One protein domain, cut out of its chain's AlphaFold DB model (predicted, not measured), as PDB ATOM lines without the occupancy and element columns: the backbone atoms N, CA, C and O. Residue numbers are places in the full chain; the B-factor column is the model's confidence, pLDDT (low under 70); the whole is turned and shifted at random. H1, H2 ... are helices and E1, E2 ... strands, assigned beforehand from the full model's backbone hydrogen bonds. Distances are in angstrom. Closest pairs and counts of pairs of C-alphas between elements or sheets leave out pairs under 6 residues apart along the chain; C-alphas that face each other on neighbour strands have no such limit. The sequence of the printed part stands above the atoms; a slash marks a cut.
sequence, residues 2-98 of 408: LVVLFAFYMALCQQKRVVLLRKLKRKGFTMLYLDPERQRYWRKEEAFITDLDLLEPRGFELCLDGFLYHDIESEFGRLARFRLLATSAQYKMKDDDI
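What this domain is: This is residues 2 to 98 of the 408 residues of an uncharacterized protein of Phytophthora infestans (UniProt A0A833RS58). A twisted wall of five strands makes the body, with the long helix H1 running along one of its faces, over E4. Three short helices, H2, H3 and H4, sit in the connections between strands, and residues 93 to 98, with H5 at their end, stick out from the body. The printed part has 97 residues with five named helices and five named strands, in the order H1 E1 E2 E3 H2 E4 H3 H4 E5 H5; the sheet is mixed, in the order E3 E2 E1 E4 E5. The class is mixed, helices and strands, and the whole is compact, with a radius of gyration of the C-alphas of 12.8 A and spans of 34 by 32 by 25 A.

Where its parts are: Begin with the sheet. Find C-alpha 17 at (77.509, 117.044, 78.408); from there E1, residues 17 to 24, runs 22.9 A to C-alpha 24 at (98.494, 125.351, 82.397). E2, residues 28 to 35, covers 23.6 A, and E3, residues 40 to 47, covers 18.0 A and bends by 58 degrees at residue 44. E4 is residues 60 to 65, 16.2 A long, and E5 is residues 83 to 87, 11.6 A long. For H1, residues 2 to 13, start at C-alpha 2 at (91.902, 125.019, 68.362) and read on for 16.6 A. The shorter helices are H2, residues 49 to 54; H3, residues 69 to 74; H4, residues 76 to 79; and H5, residues 95 to 98, where the last C-alpha is at (89.222, 104.311, 65.719).

How they stand to each other: Look first at E1 and E4, parallel neighbours at 20 degrees, where N 19 and O 61 are 2.9 A apart, within hydrogen-bond range. On the other side of E1 is E2, antiparallel to it at 166 degrees, with N 20 and O 32 at 2.8 A. Beyond E2, the edge strand E3 is antiparallel to E2 at 176 degrees, with N 44 and O 31 at 2.8 A. E1 E2 E3 form a meander, each strand the antiparallel neighbour of the one before, and E1 and E2, like E2 and E3, are a hairpin. E5, the other edge strand, is parallel to E4 at 17 degrees, with N 62 and O 83 at 2.8 A. H1 is on the sheet at a height of 8.5 A, and these make two layers, a helix on one face of a sheet. It lies over E4 and only just not over E1, on which 2 of its C-alphas fall; it runs along the strands, at 15 degrees to E4 on the local plane. The closest C-alphas of H1 and E5 are those of Val 4 and Ala 86, 5.3 A apart. E3, H2 and E4 form a split strand-helix-strand unit, two strands running the same way with E2 and E1 between them, and its crossover is right-handed. H2 only grazes the sheet, with its residues 49 to 52. E4, H3 H4 and E5 form a strand-helix-strand unit, two parallel neighbour strands with helices between, also right-handed. H2 and H4 are close but not clearly touching, the closest C-alphas being those of Asp 53 and Arg 78, 7.5 A apart. In H1 and H3 every O i to N i+4 pair is within hydrogen-bond range; in H2 0 of 2 are, beside 3 of 3 O i to N i+3 pairs; H4 and H5 are too short for an O i to N i+4 pair.

The domain as a whole: The C-alphas farthest apart are those of Gln 39 and Asp 95, at 36.4 A. The printed part has no cut, and no link is long. Look for pLDDT under 70 at residues 2 to 3, 57 to 58 and 88 to 98; the mean of the printed part is 80.3.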
ATOM      1  N   LEU A   2      92.982 124.858  69.361       66.81
ATOM      2  CA  LEU A   2      91.902 125.019  68.362       66.81
ATOM      3  C   LEU A   2      90.979 123.803  68.173       66.81
ATOM      4  O   LEU A   2      89.768 123.952  68.272       66.81
ATOM      5  N   VAL A   3      91.541 122.605  67.971       68.12
ATOM      6  CA  VAL A   3      90.759 121.355  67.833       68.12
ATOM      7  C   VAL A   3      89.885 121.105  69.060       68.12
ATOM      8  O   VAL A   3      88.733 120.710  68.942       68.12
ATOM      9  N   VAL A   4      90.407 121.431  70.241       75.88
ATOM     10  CA  VAL A   4      89.696 121.312  71.516       75.88
ATOM     11  C   VAL A   4      88.513 122.279  71.601       75.88
ATOM     12  O   VAL A   4      87.421 121.858  71.962       75.88
ATOM     13  N   LEU A   5      88.697 123.551  71.236       76.06
ATOM     14  CA  LEU A   5      87.609 124.537  71.241       76.06
ATOM     15  C   LEU A   5      86.505 124.182  70.241       76.06
ATOM     16  O   LEU A   5      85.326 124.346  70.539       76.06
ATOM     17  N   PHE A   6      86.875 123.670  69.070       76.62
ATOM     18  CA  PHE A   6      85.901 123.243  68.076       76.62
ATOM     19  C   PHE A   6      85.150 121.979  68.503       76.62
ATOM     20  O   PHE A   6      83.928 121.942  68.420       76.62
ATOM     21  N   ALA A   7      85.850 120.968  69.027       77.62
ATOM     22  CA  ALA A   7      85.219 119.778  69.592       77.62
ATOM     23  C   ALA A   7      84.232 120.139  70.713       77.62
ATOM     24  O   ALA A   7      83.128 119.600  70.773       77.62
ATOM     25  N   PHE A   8      84.607 121.109  71.547       81.88
ATOM     26  CA  PHE A   8      83.754 121.666  72.585       81.88
ATOM     27  C   PHE A   8      82.503 122.344  72.007       81.88
ATOM     28  O   PHE A   8      81.392 122.024  72.417       81.88
ATOM     29  N   TYR A   9      82.655 123.210  71.000       82.69
ATOM     30  CA  TYR A   9      81.531 123.817  70.278       82.69
ATOM     31  C   TYR A   9      80.599 122.763  69.657       82.69
ATOM     32  O   TYR A   9      79.385 122.824  69.835       82.69
ATOM     33  N   MET A  10      81.158 121.749  68.995       80.88
ATOM     34  CA  MET A  10      80.392 120.656  68.392       80.88
ATOM     35  C   MET A  10      79.600 119.862  69.432       80.88
ATOM     36  O   MET A  10      78.455 119.489  69.171       80.88
ATOM     37  N   ALA A  11      80.185 119.611  70.607       81.06
ATOM     38  CA  ALA A  11      79.491 118.965  71.715       81.06
ATOM     39  C   ALA A  11      78.280 119.793  72.167       81.06
ATOM     40  O   ALA A  11      77.198 119.235  72.343       81.06
ATOM     41  N   LEU A  12      78.425 121.120  72.252       82.88
ATOM     42  CA  LEU A  12      77.328 122.028  72.595       82.88
ATOM     43  C   LEU A  12      76.230 122.052  71.531       82.88
ATOM     44  O   LEU A  12      75.056 121.933  71.872       82.88
ATOM     45  N   CYS A  13      76.584 122.118  70.244       82.94
ATOM     46  CA  CYS A  13      75.605 122.024  69.157       82.94
ATOM     47  C   CYS A  13      74.830 120.701  69.179       82.94
ATOM     48  O   CYS A  13      73.664 120.661  68.797       82.94
ATOM     49  N   GLN A  14      75.470 119.619  69.628       81.50
ATOM     50  CA  GLN A  14      74.851 118.302  69.787       81.50
ATOM     51  C   GLN A  14      74.150 118.118  71.142       81.50
ATOM     52  O   GLN A  14      73.718 117.004  71.427       81.50
ATOM     53  N   GLN A  15      74.040 119.171  71.962       85.62
ATOM     54  CA  GLN A  15      73.427 119.136  73.295       85.62
ATOM     55  C   GLN A  15      74.060 118.080  74.217       85.62
ATOM     56  O   GLN A  15      73.393 117.470  75.046       85.62
ATOM     57  N   LYS A  16      75.368 117.843  74.073       86.44
ATOM     58  CA  LYS A  16      76.100 116.871  74.885       86.44
ATOM     59  C   LYS A  16      76.694 117.508  76.129       86.44
ATOM     60  O   LYS A  16      77.154 118.649  76.109       86.44
ATOM     61  N   ARG A  17      76.768 116.711  77.191       89.50
ATOM     62  CA  ARG A  17      77.509 117.044  78.408       89.50
ATOM     63  C   ARG A  17      79.008 116.983  78.117       89.50
ATOM     64  O   ARG A  17      79.494 115.965  77.625       89.50
ATOM     65  N   VAL A  18      79.734 118.063  78.391       90.31
ATOM     66  CA  VAL A  18      81.144 118.209  78.013       90.31
ATOM     67  C   VAL A  18      81.982 118.790  79.146       90.31
ATOM     68  O   VAL A  18      81.554 119.683  79.879       90.31
ATOM     69  N   VAL A  19      83.205 118.281  79.272       91.19
ATOM     70  CA  VAL A  19      84.220 118.787  80.194       91.19
ATOM     71  C   VAL A  19      85.457 119.153  79.396       91.19
ATOM     72  O   VAL A  19      86.001 118.333  78.659       91.19
ATOM     73  N   LEU A  20      85.922 120.386  79.554       91.44
ATOM     74  CA  LEU A  20      87.209 120.842  79.051       91.44
ATOM     75  C   LEU A  20      88.188 120.923  80.217       91.44
ATOM     76  O   LEU A  20      88.026 121.758  81.107       91.44
ATOM     77  N   LEU A  21      89.222 120.088  80.187       91.12
ATOM     78  CA  LEU A  21      90.335 120.144  81.124       91.12
ATOM     79  C   LEU A  21      91.563 120.710  80.409       91.12
ATOM     80  O   LEU A  21      92.044 120.151  79.422       91.12
ATOM     81  N   ARG A  22      92.082 121.831  80.905       90.44
ATOM     82  CA  ARG A  22      93.238 122.518  80.326       90.44
ATOM     83  C   ARG A  22      94.402 122.534  81.304       90.44
ATOM     84  O   ARG A  22      94.301 123.108  82.384       90.44
ATOM     85  N   LYS A  23      95.532 121.970  80.883       88.38
ATOM     86  CA  LYS A  23      96.816 122.010  81.585       88.38
ATOM     87  C   LYS A  23      97.490 123.361  81.350       88.38
ATOM     88  O   LYS A  23      97.763 123.754  80.215       88.38
ATOM     89  N   LEU A  24      97.772 124.085  82.428       84.31
ATOM     90  CA  LEU A  24      98.494 125.351  82.397       84.31
ATOM     91  C   LEU A  24      99.976 125.115  82.697       84.31
ATOM     92  O   LEU A  24     100.343 124.434  83.656       84.31
ATOM     93  N   LYS A  25     100.858 125.720  81.897       78.38
ATOM     94  CA  LYS A  25     102.308 125.593  82.080       78.38
ATOM     95  C   LYS A  25     102.697 126.081  83.482       78.38
ATOM     96  O   LYS A  25     102.575 127.269  83.767       78.38
ATOM     97  N   ARG A  26     103.181 125.161  84.329       74.56
ATOM     98  CA  ARG A  26     103.619 125.407  85.721       74.56
ATOM     99  C   ARG A  26     102.522 125.915  86.680       74.56
ATOM    100  O   ARG A  26     102.864 126.433  87.735       74.56
ATOM    101  N   LYS A  27     101.234 125.791  86.330       75.19
ATOM    102  CA  LYS A  27     100.106 126.323  87.126       75.19
ATOM    103  C   LYS A  27      98.970 125.313  87.372       75.19
ATOM    104  O   LYS A  27      97.874 125.714  87.732       75.19
ATOM    105  N   GLY A  28      99.205 124.015  87.160       85.38
ATOM    106  CA  GLY A  28      98.178 122.981  87.358       85.38
ATOM    107  C   GLY A  28      97.143 122.942  86.229       85.38
ATOM    108  O   GLY A  28      97.511 123.081  85.058       85.38
ATOM    109  N   PHE A  29      95.865 122.730  86.562       91.25
ATOM    110  CA  PHE A  29      94.780 122.603  85.586       91.25
ATOM    111  C   PHE A  29      93.681 123.645  85.799       91.25
ATOM    112  O   PHE A  29      93.452 124.111  86.905       91.25
ATOM    113  N   THR A  30      92.962 123.953  84.726       92.69
ATOM    114  CA  THR A  30      91.659 124.632  84.757       92.69
ATOM    115  C   THR A  30      90.621 123.676  84.193       92.69
ATOM    116  O   THR A  30      90.921 122.928  83.259       92.69
ATOM    117  N   MET A  31      89.410 123.694  84.740       92.75
ATOM    118  CA  MET A  31      88.319 122.836  84.291       92.75
ATOM    119  C   MET A  31      87.082 123.671  83.979       92.75
ATOM    120  O   MET A  31      86.689 124.535  84.761       92.75
ATOM    121  N   LEU A  32      86.461 123.399  82.839       92.38
ATOM    122  CA  LEU A  32      85.176 123.954  82.442       92.38
ATOM    123  C   LEU A  32      84.198 122.801  82.240       92.38
ATOM    124  O   LEU A  32      84.478 121.873  81.486       92.38
ATOM    125  N   TYR A  33      83.058 122.882  82.909       91.12
ATOM    126  CA  TYR A  33      81.977 121.912  82.840       91.12
ATOM    127  C   TYR A  33      80.753 122.556  82.201       91.12
ATOM    128  O   TYR A  33      80.360 123.666  82.579       91.12
ATOM    129  N   LEU A  34      80.132 121.832  81.271       90.38
ATOM    130  CA  LEU A  34      78.866 122.197  80.654       90.38
ATOM    131  C   LEU A  34      77.946 120.978  80.557       90.38
ATOM    132  O   LEU A  34      78.304 119.950  79.986       90.38
ATOM    133  N   ASP A  35      76.734 121.131  81.077       89.00
ATOM    134  CA  ASP A  35      75.628 120.187  80.963       89.00
ATOM    135  C   ASP A  35      74.413 120.941  80.410       89.00
ATOM    136  O   ASP A  35      73.678 121.585  81.171       89.00
ATOM    137  N   PRO A  36      74.230 120.930  79.081       83.94
ATOM    138  CA  PRO A  36      73.153 121.676  78.452       83.94
ATOM    139  C   PRO A  36      71.775 121.045  78.707       83.94
ATOM    140  O   PRO A  36      70.796 121.783  78.792       83.94
ATOM    141  N   GLU A  37      71.692 119.724  78.925       83.69
ATOM    142  CA  GLU A  37      70.441 119.029  79.273       83.69
ATOM    143  C   GLU A  37      69.880 119.538  80.605       83.69
ATOM    144  O   GLU A  37      68.684 119.793  80.732       83.69
ATOM    145  N   ARG A  38      70.755 119.720  81.602       85.56
ATOM    146  CA  ARG A  38      70.382 120.223  82.934       85.56
ATOM    147  C   ARG A  38      70.555 121.734  83.088       85.56
ATOM    148  O   ARG A  38      70.341 122.242  84.188       85.56
ATOM    149  N   GLN A  39      70.972 122.435  82.032       85.81
ATOM    150  CA  GLN A  39      71.329 123.860  82.039       85.81
ATOM    151  C   GLN A  39      72.330 124.242  83.145       85.81
ATOM    152  O   GLN A  39      72.224 125.292  83.778       85.81
ATOM    153  N   ARG A  40      73.319 123.379  83.404       88.00
ATOM    154  CA  ARG A  40      74.351 123.613  84.422       88.00
ATOM    155  C   ARG A  40      75.688 123.907  83.772       88.00
ATOM    156  O   ARG A  40      76.116 123.208  82.859       88.00
ATOM    157  N   TYR A  41      76.384 124.903  84.300       89.94
ATOM    158  CA  TYR A  41      77.742 125.216  83.890       89.94
ATOM    159  C   TYR A  41      78.545 125.750  85.062       89.94
ATOM    160  O   TYR A  41      78.010 126.433  85.935       89.94
ATOM    161  N   TRP A  42      79.833 125.436  85.088       92.50
ATOM    162  CA  TRP A  42      80.756 126.011  86.058       92.50
ATOM    163  C   TRP A  42      82.191 125.914  85.556       92.50
ATOM    164  O   TRP A  42      82.532 125.093  84.703       92.50
ATOM    165  N   ARG A  43      83.045 126.775  86.107       92.88
ATOM    166  CA  ARG A  43      84.480 126.809  85.834       92.88
ATOM    167  C   ARG A  43      85.241 126.723  87.148       92.88
ATOM    168  O   ARG A  43      84.890 127.399  88.108       92.88
ATOM    169  N   LYS A  44      86.304 125.926  87.157       93.44
ATOM    170  CA  LYS A  44      87.271 125.820  88.245       93.44
ATOM    171  C   LYS A  44      88.628 126.302  87.732       93.44
ATOM    172  O   LYS A  44      89.181 125.707  86.808       93.44
ATOM    173  N   GLU A  45      89.124 127.404  88.292       90.31
ATOM    174  CA  GLU A  45      90.405 128.011  87.884       90.31
ATOM    175  C   GLU A  45      91.620 127.215  88.377       90.31
ATOM    176  O   GLU A  45      92.650 127.180  87.713       90.31
ATOM    177  N   GLU A  46      91.473 126.540  89.516       92.12
ATOM    178  CA  GLU A  46      92.490 125.673  90.107       92.12
ATOM    179  C   GLU A  46      91.905 124.271  90.266       92.12
ATOM    180  O   GLU A  46      91.216 123.962  91.238       92.12
ATOM    181  N   ALA A  47      92.111 123.440  89.252       91.06
ATOM    182  CA  ALA A  47      91.622 122.074  89.185       91.06
ATOM    183  C   ALA A  47      92.763 121.058  89.329       91.06
ATOM    184  O   ALA A  47      93.920 121.316  88.982       91.06
ATOM    185  N   PHE A  48      92.396 119.866  89.782       89.44
ATOM    186  CA  PHE A  48      93.213 118.663  89.771       89.44
ATOM    187  C   PHE A  48      92.595 117.654  88.813       89.44
ATOM    188  O   PHE A  48      91.384 117.632  88.610       89.44
ATOM    189  N   ILE A  49      93.410 116.773  88.237       87.62
ATOM    190  CA  ILE A  49      92.876 115.744  87.341       87.62
ATOM    191  C   ILE A  49      91.915 114.783  88.063       87.62
ATOM    192  O   ILE A  49      90.945 114.324  87.469       87.62
ATOM    193  N   THR A  50      92.123 114.560  89.364       89.19
ATOM    194  CA  THR A  50      91.226 113.814  90.261       89.19
ATOM    195  C   THR A  50      89.842 114.446  90.390       89.19
ATOM    196  O   THR A  50      88.897 113.742  90.722       89.19
ATOM    197  N   ASP A  51      89.668 115.735  90.081       89.38
ATOM    198  CA  ASP A  51      88.340 116.357  90.092       89.38
ATOM    199  C   ASP A  51      87.406 115.742  89.033       89.38
ATOM    200  O   ASP A  51      86.186 115.828  89.169       89.38
ATOM    201  N   LEU A  52      87.950 115.069  88.009       88.38
ATOM    202  CA  LEU A  52      87.157 114.271  87.070       88.38
ATOM    203  C   LEU A  52      86.447 113.097  87.761       88.38
ATOM    204  O   LEU A  52      85.410 112.647  87.277       88.38
ATOM    205  N   ASP A  53      86.961 112.609  88.895       87.06
ATOM    206  CA  ASP A  53      86.353 111.502  89.639       87.06
ATOM    207  C   ASP A  53      85.006 111.896  90.265       87.06
ATOM    208  O   ASP A  53      84.170 111.022  90.494       87.06
ATOM    209  N   LEU A  54      84.776 113.200  90.467       83.69
ATOM    210  CA  LEU A  54      83.524 113.773  90.972       83.69
ATOM    211  C   LEU A  54      82.403 113.783  89.922       83.69
ATOM    212  O   LEU A  54      81.248 114.055  90.251       83.69
ATOM    213  N   LEU A  55      82.735 113.527  88.657       83.19
ATOM    214  CA  LEU A  55      81.779 113.499  87.562       83.19
ATOM    215  C   LEU A  55      81.287 112.070  87.332       83.19
ATOM    216  O   LEU A  55      82.071 111.116  87.306       83.19
ATOM    217  N   GLU A  56      79.981 111.916  87.110       71.06
ATOM    218  CA  GLU A  56      79.429 110.640  86.661       71.06
ATOM    219  C   GLU A  56      80.036 110.290  85.294       71.06
ATOM    220  O   GLU A  56      79.817 111.020  84.328       71.06
ATOM    221  N   PRO A  57      80.785 109.185  85.161       60.41
ATOM    222  CA  PRO A  57      81.594 108.950  83.968       60.41
ATOM    223  C   PRO A  57      80.768 108.643  82.708       60.41
ATOM    224  O   PRO A  57      81.232 108.819  81.585       60.41
ATOM    225  N   ARG A  58      79.511 108.202  82.857       64.75
ATOM    226  CA  ARG A  58      78.686 107.779  81.721       64.75
ATOM    227  C   ARG A  58      78.014 108.969  81.030       64.75
ATOM    228  O   ARG A  58      77.078 109.577  81.549       64.75
ATOM    229  N   GLY A  59      78.456 109.228  79.799       73.50
ATOM    230  CA  GLY A  59      77.815 110.156  78.863       73.50
ATOM    231  C   GLY A  59      78.417 111.560  78.818       73.50
ATOM    232  O   GLY A  59      77.803 112.435  78.211       73.50
ATOM    233  N   PHE A  60      79.590 111.769  79.426       84.75
ATOM    234  CA  PHE A  60      80.373 112.988  79.240       84.75
ATOM    235  C   PHE A  60      81.393 112.832  78.118       84.75
ATOM    236  O   PHE A  60      82.121 111.840  78.020       84.75
ATOM    237  N   GLU A  61      81.458 113.875  77.313       87.00
ATOM    238  CA  GLU A  61      82.497 114.103  76.334       87.00
ATOM    239  C   GLU A  61      83.657 114.874  76.992       87.00
ATOM    240  O   GLU A  61      83.438 115.868  77.687       87.00
ATOM    241  N   LEU A  62      84.897 114.433  76.791       87.62
ATOM    242  CA  LEU A  62      86.088 115.034  77.393       87.62
ATOM    243  C   LEU A  62      86.955 115.706  76.327       87.62
ATOM    244  O   LEU A  62      87.301 115.105  75.309       87.62
ATOM    245  N   CYS A  63      87.350 116.949  76.584       88.38
ATOM    246  CA  CYS A  63      88.315 117.690  75.784       88.38
ATOM    247  C   CYS A  63      89.553 118.023  76.626       88.38
ATOM    248  O   CYS A  63      89.437 118.605  77.705       88.38
ATOM    249  N   LEU A  64      90.741 117.690  76.119       87.12
ATOM    250  CA  LEU A  64      92.014 117.874  76.821       87.12
ATOM    251  C   LEU A  64      92.892 118.910  76.108       87.12
ATOM    252  O   LEU A  64      93.339 118.686  74.984       87.12
ATOM    253  N   ASP A  65      93.195 120.040  76.752       86.00
ATOM    254  CA  ASP A  65      94.122 121.046  76.209       86.00
ATOM    255  C   ASP A  65      95.452 121.066  76.977       86.00
ATOM    256  O   ASP A  65      95.478 121.273  78.184       86.00
ATOM    257  N   GLY A  66      96.574 120.882  76.278       80.94
ATOM    258  CA  GLY A  66      97.927 120.976  76.834       80.94
ATOM    259  C   GLY A  66      98.499 119.658  77.369       80.94
ATOM    260  O   GLY A  66      99.582 119.676  77.946       80.94
ATOM    261  N   PHE A  67      97.798 118.539  77.177       82.06
ATOM    262  CA  PHE A  67      98.228 117.202  77.594       82.06
ATOM    263  C   PHE A  67      99.135 116.569  76.546       82.06
ATOM    264  O   PHE A  67      98.743 116.473  75.389       82.06
ATOM    265  N   LEU A  68     100.321 116.116  76.945       77.19
ATOM    266  CA  LEU A  68     101.212 115.323  76.099       77.19
ATOM    267  C   LEU A  68     100.815 113.841  76.139       77.19
ATOM    268  O   LEU A  68     100.079 113.415  77.024       77.19
ATOM    269  N   TYR A  69     101.326 113.039  75.201       72.62
ATOM    270  CA  TYR A  69     101.023 111.603  75.148       72.62
ATOM    271  C   TYR A  69     101.303 110.891  76.484       72.62
ATOM    272  O   TYR A  69     100.447 110.160  76.971       72.62
ATOM    273  N   HIS A  70     102.444 111.180  77.122       77.44
ATOM    274  CA  HIS A  70     102.788 110.587  78.419       77.44
ATOM    275  C   HIS A  70     101.818 110.985  79.540       77.44
ATOM    276  O   HIS A  70     101.570 110.179  80.426       77.44
ATOM    277  N   ASP A  71     101.250 112.200  79.494       81.81
ATOM    278  CA  ASP A  71     100.254 112.650  80.477       81.81
ATOM    279  C   ASP A  71      98.960 111.833  80.347       81.81
ATOM    280  O   ASP A  71      98.311 111.512  81.339       81.81
ATOM    281  N   ILE A  72      98.574 111.513  79.105       80.00
ATOM    282  CA  ILE A  72      97.388 110.702  78.810       80.00
ATOM    283  C   ILE A  72      97.621 109.257  79.255       80.00
ATOM    284  O   ILE A  72      96.742 108.657  79.866       80.00
ATOM    285  N   GLU A  73      98.803 108.710  78.971       80.31
ATOM    286  CA  GLU A  73      99.179 107.345  79.340       80.31
ATOM    287  C   GLU A  73      99.206 107.149  80.861       80.31
ATOM    288  O   GLU A  73      98.607 106.196  81.360       80.31
ATOM    289  N   SER A  74      99.803 108.082  81.613       85.00
ATOM    290  CA  SER A  74      99.851 108.010  83.081       85.00
ATOM    291  C   SER A  74      98.473 108.063  83.743       85.00
ATOM    292  O   SER A  74      98.300 107.580  84.857       85.00
ATOM    293  N   GLU A  75      97.486 108.642  83.061       85.81
ATOM    294  CA  GLU A  75      96.147 108.911  83.593       85.81
ATOM    295  C   GLU A  75      95.064 108.096  82.872       85.81
ATOM    296  O   GLU A  75      93.865 108.332  83.051       85.81
ATOM    297  N   PHE A  76      95.472 107.107  82.068       81.12
ATOM    298  CA  PHE A  76      94.592 106.372  81.163       81.12
ATOM    299  C   PHE A  76      93.389 105.758  81.884       81.12
ATOM    300  O   PHE A  76      92.265 105.906  81.418       81.12
ATOM    301  N   GLY A  77      93.585 105.149  83.059       82.19
ATOM    302  CA  GLY A  77      92.490 104.549  83.830       82.19
ATOM    303  C   GLY A  77      91.386 105.546  84.215       82.19
ATOM    304  O   GLY A  77      90.206 105.198  84.204       82.19
ATOM    305  N   ARG A  78      91.746 106.804  84.505       86.25
ATOM    306  CA  ARG A  78      90.789 107.872  84.825       86.25
ATOM    307  C   ARG A  78      90.165 108.459  83.563       86.25
ATOM    308  O   ARG A  78      88.952 108.651  83.514       86.25
ATOM    309  N   LEU A  79      90.977 108.720  82.541       84.38
ATOM    310  CA  LEU A  79      90.537 109.341  81.291       84.38
ATOM    311  C   LEU A  79      89.645 108.412  80.453       84.38
ATOM    312  O   LEU A  79      88.675 108.882  79.863       84.38
ATOM    313  N   ALA A  80      89.905 107.101  80.462       78.62
ATOM    314  CA  ALA A  80      89.141 106.086  79.726       78.62
ATOM    315  C   ALA A  80      87.686 105.937  80.205       78.62
ATOM    316  O   ALA A  80      86.869 105.300  79.545       78.62
ATOM    317  N   ARG A  81      87.338 106.542  81.347       82.00
ATOM    318  CA  ARG A  81      85.957 106.628  81.838       82.00
ATOM    319  C   ARG A  81      85.084 107.565  81.000       82.00
ATOM    320  O   ARG A  81      83.863 107.470  81.086       82.00
ATOM    321  N   PHE A  82      85.697 108.461  80.232       83.62
ATOM    322  CA  PHE A  82      85.036 109.461  79.403       83.62
ATOM    323  C   PHE A  82      85.194 109.128  77.923       83.62
ATOM    324  O   PHE A  82      86.133 108.444  77.517       83.62
ATOM    325  N   ARG A  83      84.321 109.692  77.082       78.06
ATOM    326  CA  ARG A  83      84.557 109.689  75.639       78.06
ATOM    327  C   ARG A  83      85.473 110.857  75.280       78.06
ATOM    328  O   ARG A  83      85.077 112.013  75.378       78.06
ATOM    329  N   LEU A  84      86.710 110.567  74.886       75.75
ATOM    330  CA  LEU A  84      87.662 111.598  74.470       75.75
ATOM    331  C   LEU A  84      87.274 112.150  73.088       75.75
ATOM    332  O   LEU A  84      87.317 111.429  72.093       75.75
ATOM    333  N   LEU A  85      86.917 113.435  73.021       70.56
ATOM    334  CA  LEU A  85      86.588 114.112  71.762       70.56
ATOM    335  C   LEU A  85      87.803 114.717  71.066       70.56
ATOM    336  O   LEU A  85      87.869 114.726  69.841       70.56
ATOM    337  N   ALA A  86      88.730 115.289  71.833       70.38
ATOM    338  CA  ALA A  86      89.892 115.972  71.281       70.38
ATOM    339  C   ALA A  86      91.003 116.127  72.317       70.38
ATOM    340  O   ALA A  86      90.752 116.397  73.494       70.38
ATOM    341  N   THR A  87      92.238 116.057  71.831       71.31
ATOM    342  CA  THR A  87      93.440 116.492  72.542       71.31
ATOM    343  C   THR A  87      94.187 117.512  71.692       71.31
ATOM    344  O   THR A  87      94.147 117.460  70.461       71.31
ATOM    345  N   SER A  88      94.829 118.494  72.326       65.19
ATOM    346  CA  SER A  88      95.592 119.513  71.605       65.19
ATOM    347  C   SER A  88      97.057 119.188  71.328       65.19
ATOM    348  O   SER A  88      97.726 120.008  70.690       65.19
ATOM    349  N   ALA A  89      97.549 118.029  71.768       59.12
ATOM    350  CA  ALA A  89      98.878 117.533  71.416       59.12
ATOM    351  C   ALA A  89      98.807 116.327  70.472       59.12
ATOM    352  O   ALA A  89      97.742 115.759  70.235       59.12
ATOM    353  N   GLN A  90      99.965 115.939  69.932       53.16
ATOM    354  CA  GLN A  90     100.102 114.751  69.094       53.16
ATOM    355  C   GLN A  90      99.785 113.497  69.918       53.16
ATOM    356  O   GLN A  90     100.558 113.095  70.786       53.16
ATOM    357  N   TYR A  91      98.631 112.896  69.641       58.75
ATOM    358  CA  TYR A  91      98.240 111.590  70.150       58.75
ATOM    359  C   TYR A  91      98.502 110.550  69.068       58.75
ATOM    360  O   TYR A  91      98.001 110.670  67.950       58.75
ATOM    361  N   LYS A  92      99.317 109.543  69.386       59.25
ATOM    362  CA  LYS A  92      99.577 108.432  68.476       59.25
ATOM    363  C   LYS A  92      98.426 107.436  68.608       59.25
ATOM    364  O   LYS A  92      98.431 106.634  69.536       59.25
ATOM    365  N   MET A  93      97.449 107.535  67.708       54.72
ATOM    366  CA  MET A  93      96.324 106.595  67.652       54.72
ATOM    367  C   MET A  93      96.826 105.167  67.408       54.72
ATOM    368  O   MET A  93      97.720 104.953  66.584       54.72
ATOM    369  N   LYS A  94      96.241 104.209  68.124       59.72
ATOM    370  CA  LYS A  94      96.310 102.771  67.846       59.72
ATOM    371  C   LYS A  94      95.078 102.359  67.031       59.72
ATOM    372  O   LYS A  94      94.077 103.067  67.026       59.72
ATOM    373  N   ASP A  95      95.127 101.216  66.354       50.62
ATOM    374  CA  ASP A  95      94.037 100.790  65.459       50.62
ATOM    375  C   ASP A  95      92.692 100.598  66.194       50.62
ATOM    376  O   ASP A  95      91.635 100.943  65.662       50.62
ATOM    377  N   ASP A  96      92.727 100.168  67.458       55.66
ATOM    378  CA  ASP A  96      91.531  99.979  68.295       55.66
ATOM    379  C   ASP A  96      90.882 101.306  68.747       55.66
ATOM    380  O   ASP A  96      89.712 101.341  69.137       55.66
ATOM    381  N   ASP A  97      91.605 102.426  68.646       52.97
ATOM    382  CA  ASP A  97      91.129 103.753  69.052       52.97
ATOM    383  C   ASP A  97      90.090 104.328  68.068       52.97
ATOM    384  O   ASP A  97      89.298 105.208  68.426       52.97
ATOM    385  N   ILE A  98      90.050 103.811  66.832       54.19
ATOM    386  CA  ILE A  98      89.222 104.311  65.719       54.19
ATOM    387  C   ILE A  98      87.719 104.191  66.017       54.19
ATOM    388  O   ILE A  98      86.937 105.050  65.608       54.19
TER     389      ILE A  98